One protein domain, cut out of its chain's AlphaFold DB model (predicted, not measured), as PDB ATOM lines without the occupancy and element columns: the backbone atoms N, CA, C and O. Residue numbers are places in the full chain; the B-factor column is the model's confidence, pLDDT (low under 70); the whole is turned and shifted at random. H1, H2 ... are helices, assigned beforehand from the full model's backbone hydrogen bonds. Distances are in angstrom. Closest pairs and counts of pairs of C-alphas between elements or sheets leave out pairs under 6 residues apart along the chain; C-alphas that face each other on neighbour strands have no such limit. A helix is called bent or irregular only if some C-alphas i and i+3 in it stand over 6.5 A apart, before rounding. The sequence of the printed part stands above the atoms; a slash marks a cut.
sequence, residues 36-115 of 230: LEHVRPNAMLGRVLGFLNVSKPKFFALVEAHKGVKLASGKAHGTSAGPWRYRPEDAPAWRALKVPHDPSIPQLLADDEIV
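Overview. This is residues 36 to 115 of the 230 residues of an uncharacterized protein of Polymorphobacter multimanifer (UniProt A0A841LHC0). Four short helices are strung along a chain that is more loop than helix: the longest, H2, has H1 crosswise near its first residue and H4 near Leu 62, while H3 stands apart from H1, H2 and H4. Two long loops reach opposite ends of the longest axis, the one between H2 and H3 with Gly 82, the one between H3 and H4 with Ser 104. The printed part has 80 residues with four named helices, in the order H1, H2, H3, H4, and no named strand; the class is all helix, though just 35 of the 80 residues are in named elements. The whole is compact, with a radius of gyration of the C-alphas of 12.4 A, and only just elongated, with spans of 37 by 24 by 17 A.

Along the chain. Find C-alpha 56 at (41.707, -13.643, 12.861); from there H2, residues 56 to 67, runs 16.3 A to C-alpha 67 at (47.848, -8.352, -1.267). Go back to C-alpha 43 at (37.380, -25.001, 10.244) for H1, residues 43 to 51, 12.3 A long. Further along the chain, H3, residues 88 to 96, measures 13.9 A; it is irregular, with C-alphas 89 and 92 standing 7.1 A apart. H4, residues 111 to 115, is 6.3 A long and ends at C-alpha 115 at (53.094, -15.239, 4.195).

Arrangement. Begin at H2, which touches no helix. H1 is close to it but not clearly touching: the closest C-alphas are those of Leu 49 and Lys 56, 7.7 A apart. Their lines stand about perpendicular, at 85 degrees. H4 is also close to H2 but not clearly touching, and here the closest C-alphas are those of Leu 62 and Asp 111, 7.4 A apart. H3 is apart from H1, H2 and H4, and H1 is apart from H4. Look along the backbones of H1, H2 and H4, and every O i to N i+4 pair is within hydrogen-bond range; in H3, 3 of 5 are.

Size, cuts and confidence. The C-alphas of Gly 82 and Ser 104 are the two farthest apart, at 40.0 A. Compare the first and last printed C-alphas, those of Leu 36 and Val 115, and you find them 6.4 A apart. The link from H1 to H2, 4 residues, is tight; the links from H2 to H3, 20 residues, and from H3 to H4, 14 residues, are long. The printed part has no cut. The mean pLDDT of the printed part is 83.7, and the model's confidence is low, under 70, at residues 79 to 84.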
ATOM      1  N   LEU A  36      47.996 -16.310   0.161       81.00
ATOM      2  CA  LEU A  36      47.389 -15.946   1.441       81.00
ATOM      3  C   LEU A  36      45.937 -15.432   1.314       81.00
ATOM      4  O   LEU A  36      45.121 -15.634   2.212       81.00
ATOM      5  N   GLU A  37      45.584 -14.791   0.199       80.31
ATOM      6  CA  GLU A  37      44.248 -14.250  -0.080       80.31
ATOM      7  C   GLU A  37      43.260 -15.269  -0.688       80.31
ATOM      8  O   GLU A  37      42.070 -14.973  -0.842       80.31
ATOM      9  N   HIS A  38      43.752 -16.453  -1.056       78.06
ATOM     10  CA  HIS A  38      43.028 -17.485  -1.806       78.06
ATOM     11  C   HIS A  38      42.663 -18.706  -0.953       78.06
ATOM     12  O   HIS A  38      41.948 -19.605  -1.410       78.06
ATOM     13  N   VAL A  39      43.114 -18.726   0.301       79.19
ATOM     14  CA  VAL A  39      42.774 -19.754   1.286       79.19
ATOM     15  C   VAL A  39      41.272 -19.727   1.584       79.19
ATOM     16  O   VAL A  39      40.671 -18.663   1.722       79.19
ATOM     17  N   ARG A  40      40.637 -20.897   1.695       79.56
ATOM     18  CA  ARG A  40      39.206 -20.983   2.015       79.56
ATOM     19  C   ARG A  40      38.955 -20.765   3.515       79.56
ATOM     20  O   ARG A  40      39.625 -21.395   4.334       79.56
ATOM     21  N   PRO A  41      37.964 -19.941   3.911       83.19
ATOM     22  CA  PRO A  41      37.586 -19.781   5.314       83.19
ATOM     23  C   PRO A  41      36.781 -20.984   5.818       83.19
ATOM     24  O   PRO A  41      35.551 -20.987   5.775       83.19
ATOM     25  N   ASN A  42      37.473 -22.004   6.316       78.88
ATOM     26  CA  ASN A  42      36.873 -23.210   6.886       78.88
ATOM     27  C   ASN A  42      37.440 -23.522   8.285       78.88
ATOM     28  O   ASN A  42      38.320 -22.828   8.800       78.88
ATOM     29  N   ALA A  43      36.915 -24.570   8.925       76.88
ATOM     30  CA  ALA A  43      37.380 -25.001  10.244       76.88
ATOM     31  C   ALA A  43      38.869 -25.385  10.242       76.88
ATOM     32  O   ALA A  43      39.561 -25.148  11.231       76.88
ATOM     33  N   MET A  44      39.375 -25.926   9.127       74.75
ATOM     34  CA  MET A  44      40.787 -26.267   8.973       74.75
ATOM     35  C   MET A  44      41.685 -25.034   9.061       74.75
ATOM     36  O   MET A  44      42.568 -24.988   9.911       74.75
ATOM     37  N   LEU A  45      41.396 -23.986   8.287       81.75
ATOM     38  CA  LEU A  45      42.116 -22.721   8.393       81.75
ATOM     39  C   LEU A  45      42.057 -22.163   9.819       81.75
ATOM     40  O   LEU A  45      43.064 -21.696  10.343       81.75
ATOM     41  N   GLY A  46      40.893 -22.244  10.470       82.31
ATOM     42  CA  GLY A  46      40.744 -21.853  11.871       82.31
ATOM     43  C   GLY A  46      41.724 -22.580  12.796       82.31
ATOM     44  O   GLY A  46      42.374 -21.934  13.617       82.31
ATOM     45  N   ARG A  47      41.875 -23.900  12.628       78.00
ATOM     46  CA  ARG A  47      42.835 -24.734  13.372       78.00
ATOM     47  C   ARG A  47      44.283 -24.370  13.055       78.00
ATOM     48  O   ARG A  47      45.051 -24.173  13.990       78.00
ATOM     49  N   VAL A  48      44.641 -24.212  11.778       81.38
ATOM     50  CA  VAL A  48      45.998 -23.818  11.354       81.38
ATOM     51  C   VAL A  48      46.387 -22.471  11.960       81.38
ATOM     52  O   VAL A  48      47.434 -22.356  12.592       81.38
ATOM     53  N   LEU A  49      45.526 -21.456  11.836       86.25
ATOM     54  CA  LEU A  49      45.775 -20.142  12.431       86.25
ATOM     55  C   LEU A  49      45.875 -20.224  13.952       86.25
ATOM     56  O   LEU A  49      46.743 -19.580  14.535       86.25
ATOM     57  N   GLY A  50      45.035 -21.036  14.591       82.69
ATOM     58  CA  GLY A  50      45.105 -21.230  16.033       82.69
ATOM     59  C   GLY A  50      46.386 -21.919  16.491       82.69
ATOM     60  O   GLY A  50      46.986 -21.495  17.474       82.69
ATOM     61  N   PHE A  51      46.863 -22.908  15.737       79.69
ATOM     62  CA  PHE A  51      48.132 -23.577  16.004       79.69
ATOM     63  C   PHE A  51      49.319 -22.620  15.891       79.69
ATOM     64  O   PHE A  51      50.199 -22.595  16.747       79.69
ATOM     65  N   LEU A  52      49.335 -21.799  14.839       84.31
ATOM     66  CA  LEU A  52      50.353 -20.763  14.654       84.31
ATOM     67  C   LEU A  52      50.201 -19.606  15.660       84.31
ATOM     68  O   LEU A  52      51.042 -18.707  15.698       84.31
ATOM     69  N   ASN A  53      49.132 -19.639  16.461       87.38
ATOM     70  CA  ASN A  53      48.667 -18.603  17.367       87.38
ATOM     71  C   ASN A  53      48.529 -17.227  16.694       87.38
ATOM     72  O   ASN A  53      48.947 -16.192  17.209       87.38
ATOM     73  N   VAL A  54      47.915 -17.224  15.512       91.06
ATOM     74  CA  VAL A  54      47.617 -16.042  14.699       91.06
ATOM     75  C   VAL A  54      46.138 -15.706  14.849       91.06
ATOM     76  O   VAL A  54      45.265 -16.449  14.405       91.06
ATOM     77  N   SER A  55      45.816 -14.561  15.452       93.38
ATOM     78  CA  SER A  55      44.415 -14.137  15.570       93.38
ATOM     79  C   SER A  55      43.775 -13.840  14.203       93.38
ATOM     80  O   SER A  55      44.439 -13.384  13.270       93.38
ATOM     81  N   LYS A  56      42.447 -14.002  14.089       94.94
ATOM     82  CA  LYS A  56      41.707 -13.643  12.861       94.94
ATOM     83  C   LYS A  56      41.955 -12.190  12.401       94.94
ATOM     84  O   LYS A  56      42.235 -12.001  11.219       94.94
ATOM     85  N   PRO A  57      41.894 -11.160  13.275       95.31
ATOM     86  CA  PRO A  57      42.203  -9.789  12.865       95.31
ATOM     87  C   PRO A  57      43.638  -9.618  12.357       95.31
ATOM     88  O   PRO A  57      43.849  -8.910  11.375       95.31
ATOM     89  N   LYS A  58      44.613 -10.287  12.988       95.31
ATOM     90  CA  LYS A  58      46.017 -10.260  12.560       95.31
ATOM     91  C   LYS A  58      46.176 -10.864  11.168       95.31
ATOM     92  O   LYS A  58      46.781 -10.234  10.310       95.31
ATOM     93  N   PHE A  59      45.572 -12.026  10.925       94.00
ATOM     94  CA  PHE A  59      45.586 -12.661   9.608       94.00
ATOM     95  C   PHE A  59      44.974 -11.755   8.528       94.00
ATOM     96  O   PHE A  59      45.551 -11.588   7.458       94.00
ATOM     97  N   PHE A  60      43.848 -11.093   8.814       94.31
ATOM     98  CA  PHE A  60      43.228 -10.162   7.858       94.31
ATOM     99  C   PHE A  60      44.123  -8.963   7.555       94.31
ATOM    100  O   PHE A  60      44.227  -8.564   6.398       94.31
ATOM    101  N   ALA A  61      44.782  -8.413   8.577       94.94
ATOM    102  CA  ALA A  61      45.728  -7.321   8.399       94.94
ATOM    103  C   ALA A  61      46.937  -7.746   7.549       94.94
ATOM    104  O   ALA A  61      47.372  -6.969   6.703       94.94
ATOM    105  N   LEU A  62      47.439  -8.974   7.723       93.94
ATOM    106  CA  LEU A  62      48.509  -9.528   6.886       93.94
ATOM    107  C   LEU A  62      48.081  -9.617   5.419       93.94
ATOM    108  O   LEU A  62      48.787  -9.128   4.541       93.94
ATOM    109  N   VAL A  63      46.896 -10.162   5.149       91.50
ATOM    110  CA  VAL A  63      46.377 -10.278   3.778       91.50
ATOM    111  C   VAL A  63      46.195  -8.901   3.137       91.50
ATOM    112  O   VAL A  63      46.593  -8.689   1.990       91.50
ATOM    113  N   GLU A  64      45.639  -7.940   3.875       91.81
ATOM    114  CA  GLU A  64      45.454  -6.581   3.366       91.81
ATOM    115  C   GLU A  64      46.799  -5.900   3.079       91.81
ATOM    116  O   GLU A  64      46.958  -5.309   2.012       91.81
ATOM    117  N   ALA A  65      47.780  -6.027   3.975       92.31
ATOM    118  CA  ALA A  65      49.099  -5.421   3.808       92.31
ATOM    119  C   ALA A  65      49.882  -6.007   2.622       92.31
ATOM    120  O   ALA A  65      50.517  -5.257   1.883       92.31
ATOM    121  N   HIS A  66      49.827  -7.327   2.423       88.75
ATOM    122  CA  HIS A  66      50.626  -8.007   1.399       88.75
ATOM    123  C   HIS A  66      49.947  -8.079   0.027       88.75
ATOM    124  O   HIS A  66      50.637  -8.112  -0.991       88.75
ATOM    125  N   LYS A  67      48.609  -8.111  -0.026       86.62
ATOM    126  CA  LYS A  67      47.848  -8.352  -1.267       86.62
ATOM    127  C   LYS A  67      46.865  -7.232  -1.613       86.62
ATOM    128  O   LYS A  67      46.283  -7.233  -2.697       86.62
ATOM    129  N   GLY A  68      46.633  -6.281  -0.704       88.62
ATOM    130  CA  GLY A  68      45.620  -5.234  -0.878       88.62
ATOM    131  C   GLY A  68      44.182  -5.768  -0.858       88.62
ATOM    132  O   GLY A  68      43.271  -5.113  -1.374       88.62
ATOM    133  N   VAL A  69      43.964  -6.964  -0.300       87.94
ATOM    134  CA  VAL A  69      42.670  -7.660  -0.283       87.94
ATOM    135  C   VAL A  69      42.039  -7.592   1.104       87.94
ATOM    136  O   VAL A  69      42.651  -7.941   2.107       87.94
ATOM    137  N   LYS A  70      40.759  -7.208   1.152       90.88
ATOM    138  CA  LYS A  70      39.949  -7.188   2.379       90.88
ATOM    139  C   LYS A  70      39.043  -8.412   2.440       90.88
ATOM    140  O   LYS A  70      37.911  -8.350   1.969       90.88
ATOM    141  N   LEU A  71      39.509  -9.495   3.066       89.31
ATOM    142  CA  LEU A  71      38.823 -10.801   3.083       89.31
ATOM    143  C   LEU A  71      37.359 -10.751   3.557       89.31
ATOM    144  O   LEU A  71      36.493 -11.435   3.013       89.31
ATOM    145  N   ALA A  72      37.062  -9.907   4.546       90.94
ATOM    146  CA  ALA A  72      35.716  -9.748   5.095       90.94
ATOM    147  C   ALA A  72      34.847  -8.711   4.357       90.94
ATOM    148  O   ALA A  72      33.725  -8.434   4.796       90.94
ATOM    149  N   SER A  73      35.330  -8.098   3.275       88.25
ATOM    150  CA  SER A  73      34.577  -7.117   2.490       88.25
ATOM    151  C   SER A  73      33.736  -7.811   1.424       88.25
ATOM    152  O   SER A  73      34.252  -8.582   0.645       88.25
ATOM    153  N   GLY A  74      32.448  -7.485   1.295       81.00
ATOM    154  CA  GLY A  74      31.635  -8.015   0.183       81.00
ATOM    155  C   GLY A  74      31.963  -7.402  -1.189       81.00
ATOM    156  O   GLY A  74      31.225  -7.623  -2.144       81.00
ATOM    157  N   LYS A  75      33.006  -6.571  -1.289       82.50
ATOM    158  CA  LYS A  75      33.416  -5.873  -2.514       82.50
ATOM    159  C   LYS A  75      34.706  -6.480  -3.056       82.50
ATOM    160  O   LYS A  75      35.558  -6.915  -2.288       82.50
ATOM    161  N   ALA A  76      34.875  -6.440  -4.375       72.88
ATOM    162  CA  ALA A  76      36.154  -6.766  -4.994       72.88
ATOM    163  C   ALA A  76      37.220  -5.730  -4.583       72.88
ATOM    164  O   ALA A  76      36.993  -4.523  -4.678       72.88
ATOM    165  N   HIS A  77      38.369  -6.214  -4.115       75.06
ATOM    166  CA  HIS A  77      39.548  -5.435  -3.728       75.06
ATOM    167  C   HIS A  77      40.812  -6.162  -4.221       75.06
ATOM    168  O   HIS A  77      40.779  -7.382  -4.370       75.06
ATOM    169  N   GLY A  78      41.910  -5.430  -4.436       72.12
ATOM    170  CA  GLY A  78      43.191  -5.982  -4.899       72.12
ATOM    171  C   GLY A  78      43.331  -6.070  -6.426       72.12
ATOM    172  O   GLY A  78      42.448  -5.654  -7.176       72.12
ATOM    173  N   THR A  79      44.474  -6.587  -6.883       65.44
ATOM    174  CA  THR A  79      44.842  -6.719  -8.309       65.44
ATOM    175  C   THR A  79      44.696  -8.147  -8.850       65.44
ATOM    176  O   THR A  79      45.055  -8.402  -9.999       65.44
ATOM    177  N   SER A  80      44.179  -9.090  -8.053       63.59
ATOM    178  CA  SER A  80      44.132 -10.508  -8.421       63.59
ATOM    179  C   SER A  80      43.135 -10.780  -9.559       63.59
ATOM    180  O   SER A  80      41.919 -10.625  -9.426       63.59
ATOM    181  N   ALA A  81      43.665 -11.211 -10.705       57.84
ATOM    182  CA  ALA A  81      42.904 -11.652 -11.871       57.84
ATOM    183  C   ALA A  81      43.088 -13.161 -12.085       57.84
ATOM    184  O   ALA A  81      44.159 -13.704 -11.840       57.84
ATOM    185  N   GLY A  82      42.043 -13.837 -12.571       56.94
ATOM    186  CA  GLY A  82      42.081 -15.265 -12.897       56.94
ATOM    187  C   GLY A  82      41.128 -16.132 -12.065       56.94
ATOM    188  O   GLY A  82      40.451 -15.632 -11.162       56.94
ATOM    189  N   PRO A  83      41.040 -17.435 -12.387       51.81
ATOM    190  CA  PRO A  83      40.112 -18.386 -11.756       51.81
ATOM    191  C   PRO A  83      40.357 -18.598 -10.252       51.81
ATOM    192  O   PRO A  83      39.481 -19.098  -9.545       51.81
ATOM    193  N   TRP A  84      41.517 -18.158  -9.765       59.81
ATOM    194  CA  TRP A  84      41.997 -18.383  -8.406       59.81
ATOM    195  C   TRP A  84      41.846 -17.175  -7.494       59.81
ATOM    196  O   TRP A  84      42.318 -17.241  -6.381       59.81
ATOM    197  N   ARG A  85      41.181 -16.097  -7.936       71.31
ATOM    198  CA  ARG A  85      41.066 -14.822  -7.205       71.31
ATOM    199  C   ARG A  85      40.283 -14.904  -5.883       71.31
ATOM    200  O   ARG A  85      39.491 -15.821  -5.671       71.31
ATOM    201  N   TYR A  86      40.433 -13.869  -5.045       75.12
ATOM    202  CA  TYR A  86      39.545 -13.621  -3.906       75.12
ATOM    203  C   TYR A  86      38.076 -13.661  -4.353       75.12
ATOM    204  O   TYR A  86      37.714 -13.089  -5.387       75.12
ATOM    205  N   ARG A  87      37.239 -14.321  -3.554       77.56
ATOM    206  CA  ARG A  87      35.811 -14.525  -3.799       77.56
ATOM    207  C   ARG A  87      34.995 -13.710  -2.790       77.56
ATOM    208  O   ARG A  87      34.900 -14.123  -1.635       77.56
ATOM    209  N   PRO A  88      34.424 -12.548  -3.168       81.19
ATOM    210  CA  PRO A  88      33.601 -11.732  -2.269       81.19
ATOM    211  C   PRO A  88      32.419 -12.487  -1.652       81.19
ATOM    212  O   PRO A  88      31.957 -12.138  -0.564       81.19
ATOM    213  N   GLU A  89      31.944 -13.538  -2.318       83.81
ATOM    214  CA  GLU A  89      30.933 -14.462  -1.809       83.81
ATOM    215  C   GLU A  89      31.376 -15.226  -0.549       83.81
ATOM    216  O   GLU A  89      30.522 -15.590   0.256       83.81
ATOM    217  N   ASP A  90      32.682 -15.380  -0.310       84.88
ATOM    218  CA  ASP A  90      33.229 -16.003   0.900       84.88
ATOM    219  C   ASP A  90      33.296 -15.014   2.081       84.88
ATOM    220  O   ASP A  90      33.576 -15.413   3.213       84.88
ATOM    221  N   ALA A  91      33.022 -13.718   1.876       89.50
ATOM    222  CA  ALA A  91      33.093 -12.709   2.937       89.50
ATOM    223  C   ALA A  91      32.231 -13.037   4.179       89.50
ATOM    224  O   ALA A  91      32.705 -12.816   5.299       89.50
ATOM    225  N   PRO A  92      30.993 -13.567   4.062       92.44
ATOM    226  CA  PRO A  92      30.232 -14.039   5.219       92.44
ATOM    227  C   PRO A  92      30.937 -15.175   5.972       92.44
ATOM    228  O   PRO A  92      30.984 -15.139   7.201       92.44
ATOM    229  N   ALA A  93      31.538 -16.132   5.257       89.06
ATOM    230  CA  ALA A  93      32.285 -17.236   5.858       89.06
ATOM    231  C   ALA A  93      33.552 -16.733   6.570       89.06
ATOM    232  O   ALA A  93      33.793 -17.093   7.721       89.06
ATOM    233  N   TRP A  94      34.290 -15.794   5.973       91.56
ATOM    234  CA  TRP A  94      35.408 -15.104   6.629       91.56
ATOM    235  C   TRP A  94      34.992 -14.393   7.921       91.56
ATOM    236  O   TRP A  94      35.689 -14.469   8.935       91.56
ATOM    237  N   ARG A  95      33.837 -13.715   7.930       93.88
ATOM    238  CA  ARG A  95      33.308 -13.091   9.156       93.88
ATOM    239  C   ARG A  95      32.969 -14.140  10.213       93.88
ATOM    240  O   ARG A  95      33.311 -13.934  11.379       93.88
ATOM    241  N   ALA A  96      32.355 -15.250   9.808       93.81
ATOM    242  CA  ALA A  96      31.942 -16.343  10.686       93.81
ATOM    243  C   ALA A  96      33.103 -17.219  11.190       93.81
ATOM    244  O   ALA A  96      32.951 -17.867  12.226       93.81
ATOM    245  N   LEU A  97      34.256 -17.209  10.508       91.69
ATOM    246  CA  LEU A  97      35.428 -18.012  10.851       91.69
ATOM    247  C   LEU A  97      35.808 -17.835  12.324       91.69
ATOM    248  O   LEU A  97      36.002 -16.710  12.811       91.69
ATOM    249  N   LYS A  98      35.931 -18.962  13.027       90.25
ATOM    250  CA  LYS A  98      36.400 -19.015  14.409       90.25
ATOM    251  C   LYS A  98      37.844 -19.487  14.430       90.25
ATOM    252  O   LYS A  98      38.175 -20.485  13.804       90.25
ATOM    253  N   VAL A  99      38.676 -18.752  15.157       88.25
ATOM    254  CA  VAL A  99      40.090 -19.069  15.349       88.25
ATOM    255  C   VAL A  99      40.320 -19.208  16.853       88.25
ATOM    256  O   VAL A  99      40.095 -18.228  17.571       88.25
ATOM    257  N   PRO A 100      40.704 -20.395  17.350       81.00
ATOM    258  CA  PRO A 100      41.165 -20.545  18.720       81.00
ATOM    259  C   PRO A 100      42.513 -19.829  18.835       81.00
ATOM    260  O   PRO A 100      43.471 -20.230  18.200       81.00
ATOM    261  N   HIS A 101      42.579 -18.734  19.582       84.50
ATOM    262  CA  HIS A 101      43.787 -17.920  19.733       84.50
ATOM    263  C   HIS A 101      43.954 -17.553  21.204       84.50
ATOM    264  O   HIS A 101      42.996 -17.081  21.827       84.50
ATOM    265  N   ASP A 102      45.160 -17.730  21.734       83.31
ATOM    266  CA  ASP A 102      45.503 -17.382  23.109       83.31
ATOM    267  C   ASP A 102      46.454 -16.171  23.116       83.31
ATOM    268  O   ASP A 102      47.634 -16.305  22.775       83.31
ATOM    269  N   PRO A 103      45.980 -14.975  23.521       82.38
ATOM    270  CA  PRO A 103      46.800 -13.765  23.533       82.38
ATOM    271  C   PRO A 103      47.946 -13.811  24.555       82.38
ATOM    272  O   PRO A 103      48.795 -12.923  24.538       82.38
ATOM    273  N   SER A 104      47.961 -14.787  25.469       82.00
ATOM    274  CA  SER A 104      49.030 -14.941  26.461       82.00
ATOM    275  C   SER A 104      50.266 -15.659  25.923       82.00
ATOM    276  O   SER A 104      51.293 -15.690  26.602       82.00
ATOM    277  N   ILE A 105      50.187 -16.220  24.716       77.50
ATOM    278  CA  ILE A 105      51.257 -17.012  24.119       77.50
ATOM    279  C   ILE A 105      51.769 -16.289  22.860       77.50
ATOM    280  O   ILE A 105      50.982 -15.641  22.170       77.50
ATOM    281  N   PRO A 106      53.077 -16.305  22.549       80.69
ATOM    282  CA  PRO A 106      53.573 -15.708  21.312       80.69
ATOM    283  C   PRO A 106      53.082 -16.446  20.056       80.69
ATOM    284  O   PRO A 106      52.695 -17.614  20.105       80.69
ATOM    285  N   GLN A 107      53.139 -15.749  18.919       86.25
ATOM    286  CA  GLN A 107      52.989 -16.343  17.589       86.25
ATOM    287  C   GLN A 107      54.148 -17.312  17.326       86.25
ATOM    288  O   GLN A 107      55.293 -17.023  17.687       86.25
ATOM    289  N   LEU A 108      53.864 -18.454  16.698       83.75
ATOM    290  CA  LEU A 108      54.875 -19.491  16.476       83.75
ATOM    291  C   LEU A 108      55.873 -19.124  15.366       83.75
ATOM    292  O   LEU A 108      57.077 -19.338  15.514       83.75
ATOM    293  N   LEU A 109      55.357 -18.579  14.265       87.69
ATOM    294  CA  LEU A 109      56.114 -18.144  13.088       87.69
ATOM    295  C   LEU A 109      56.093 -16.620  12.989       87.69
ATOM    296  O   LEU A 109      55.177 -15.996  13.508       87.69
ATOM    297  N   ALA A 110      57.074 -16.002  12.343       91.06
ATOM    298  CA  ALA A 110      57.019 -14.579  12.019       91.06
ATOM    299  C   ALA A 110      56.020 -14.299  10.878       91.06
ATOM    300  O   ALA A 110      55.567 -15.208  10.187       91.06
ATOM    301  N   ASP A 111      55.638 -13.035  10.703       93.44
ATOM    302  CA  ASP A 111      54.636 -12.636   9.704       93.44
ATOM    303  C   ASP A 111      55.072 -12.963   8.265       93.44
ATOM    304  O   ASP A 111      54.258 -13.415   7.462       93.44
ATOM    305  N   ASP A 112      56.355 -12.776   7.949       92.50
ATOM    306  CA  ASP A 112      56.960 -13.135   6.665       92.50
ATOM    307  C   ASP A 112      56.967 -14.649   6.444       92.50
ATOM    308  O   ASP A 112      56.603 -15.104   5.365       92.50
ATOM    309  N   GLU A 113      57.280 -15.427   7.480       90.25
ATOM    310  CA  GLU A 113      57.228 -16.893   7.447       90.25
ATOM    311  C   GLU A 113      55.789 -17.405   7.234       90.25
ATOM    312  O   GLU A 113      55.580 -18.377   6.511       90.25
ATOM    313  N   ILE A 114      54.780 -16.740   7.812       90.19
ATOM    314  CA  ILE A 114      53.358 -17.047   7.573       90.19
ATOM    315  C   ILE A 114      52.989 -16.768   6.116       90.19
ATOM    316  O   ILE A 114      52.390 -17.618   5.458       90.19
ATOM    317  N   VAL A 115      53.335 -15.586   5.603       88.31
ATOM    318  CA  VAL A 115      53.094 -15.239   4.195       88.31
ATOM    319  C   VAL A 115      53.776 -16.262   3.289       88.31
ATOM    320  O   VAL A 115      53.145 -16.771   2.367       88.31
TER     321      VAL A 115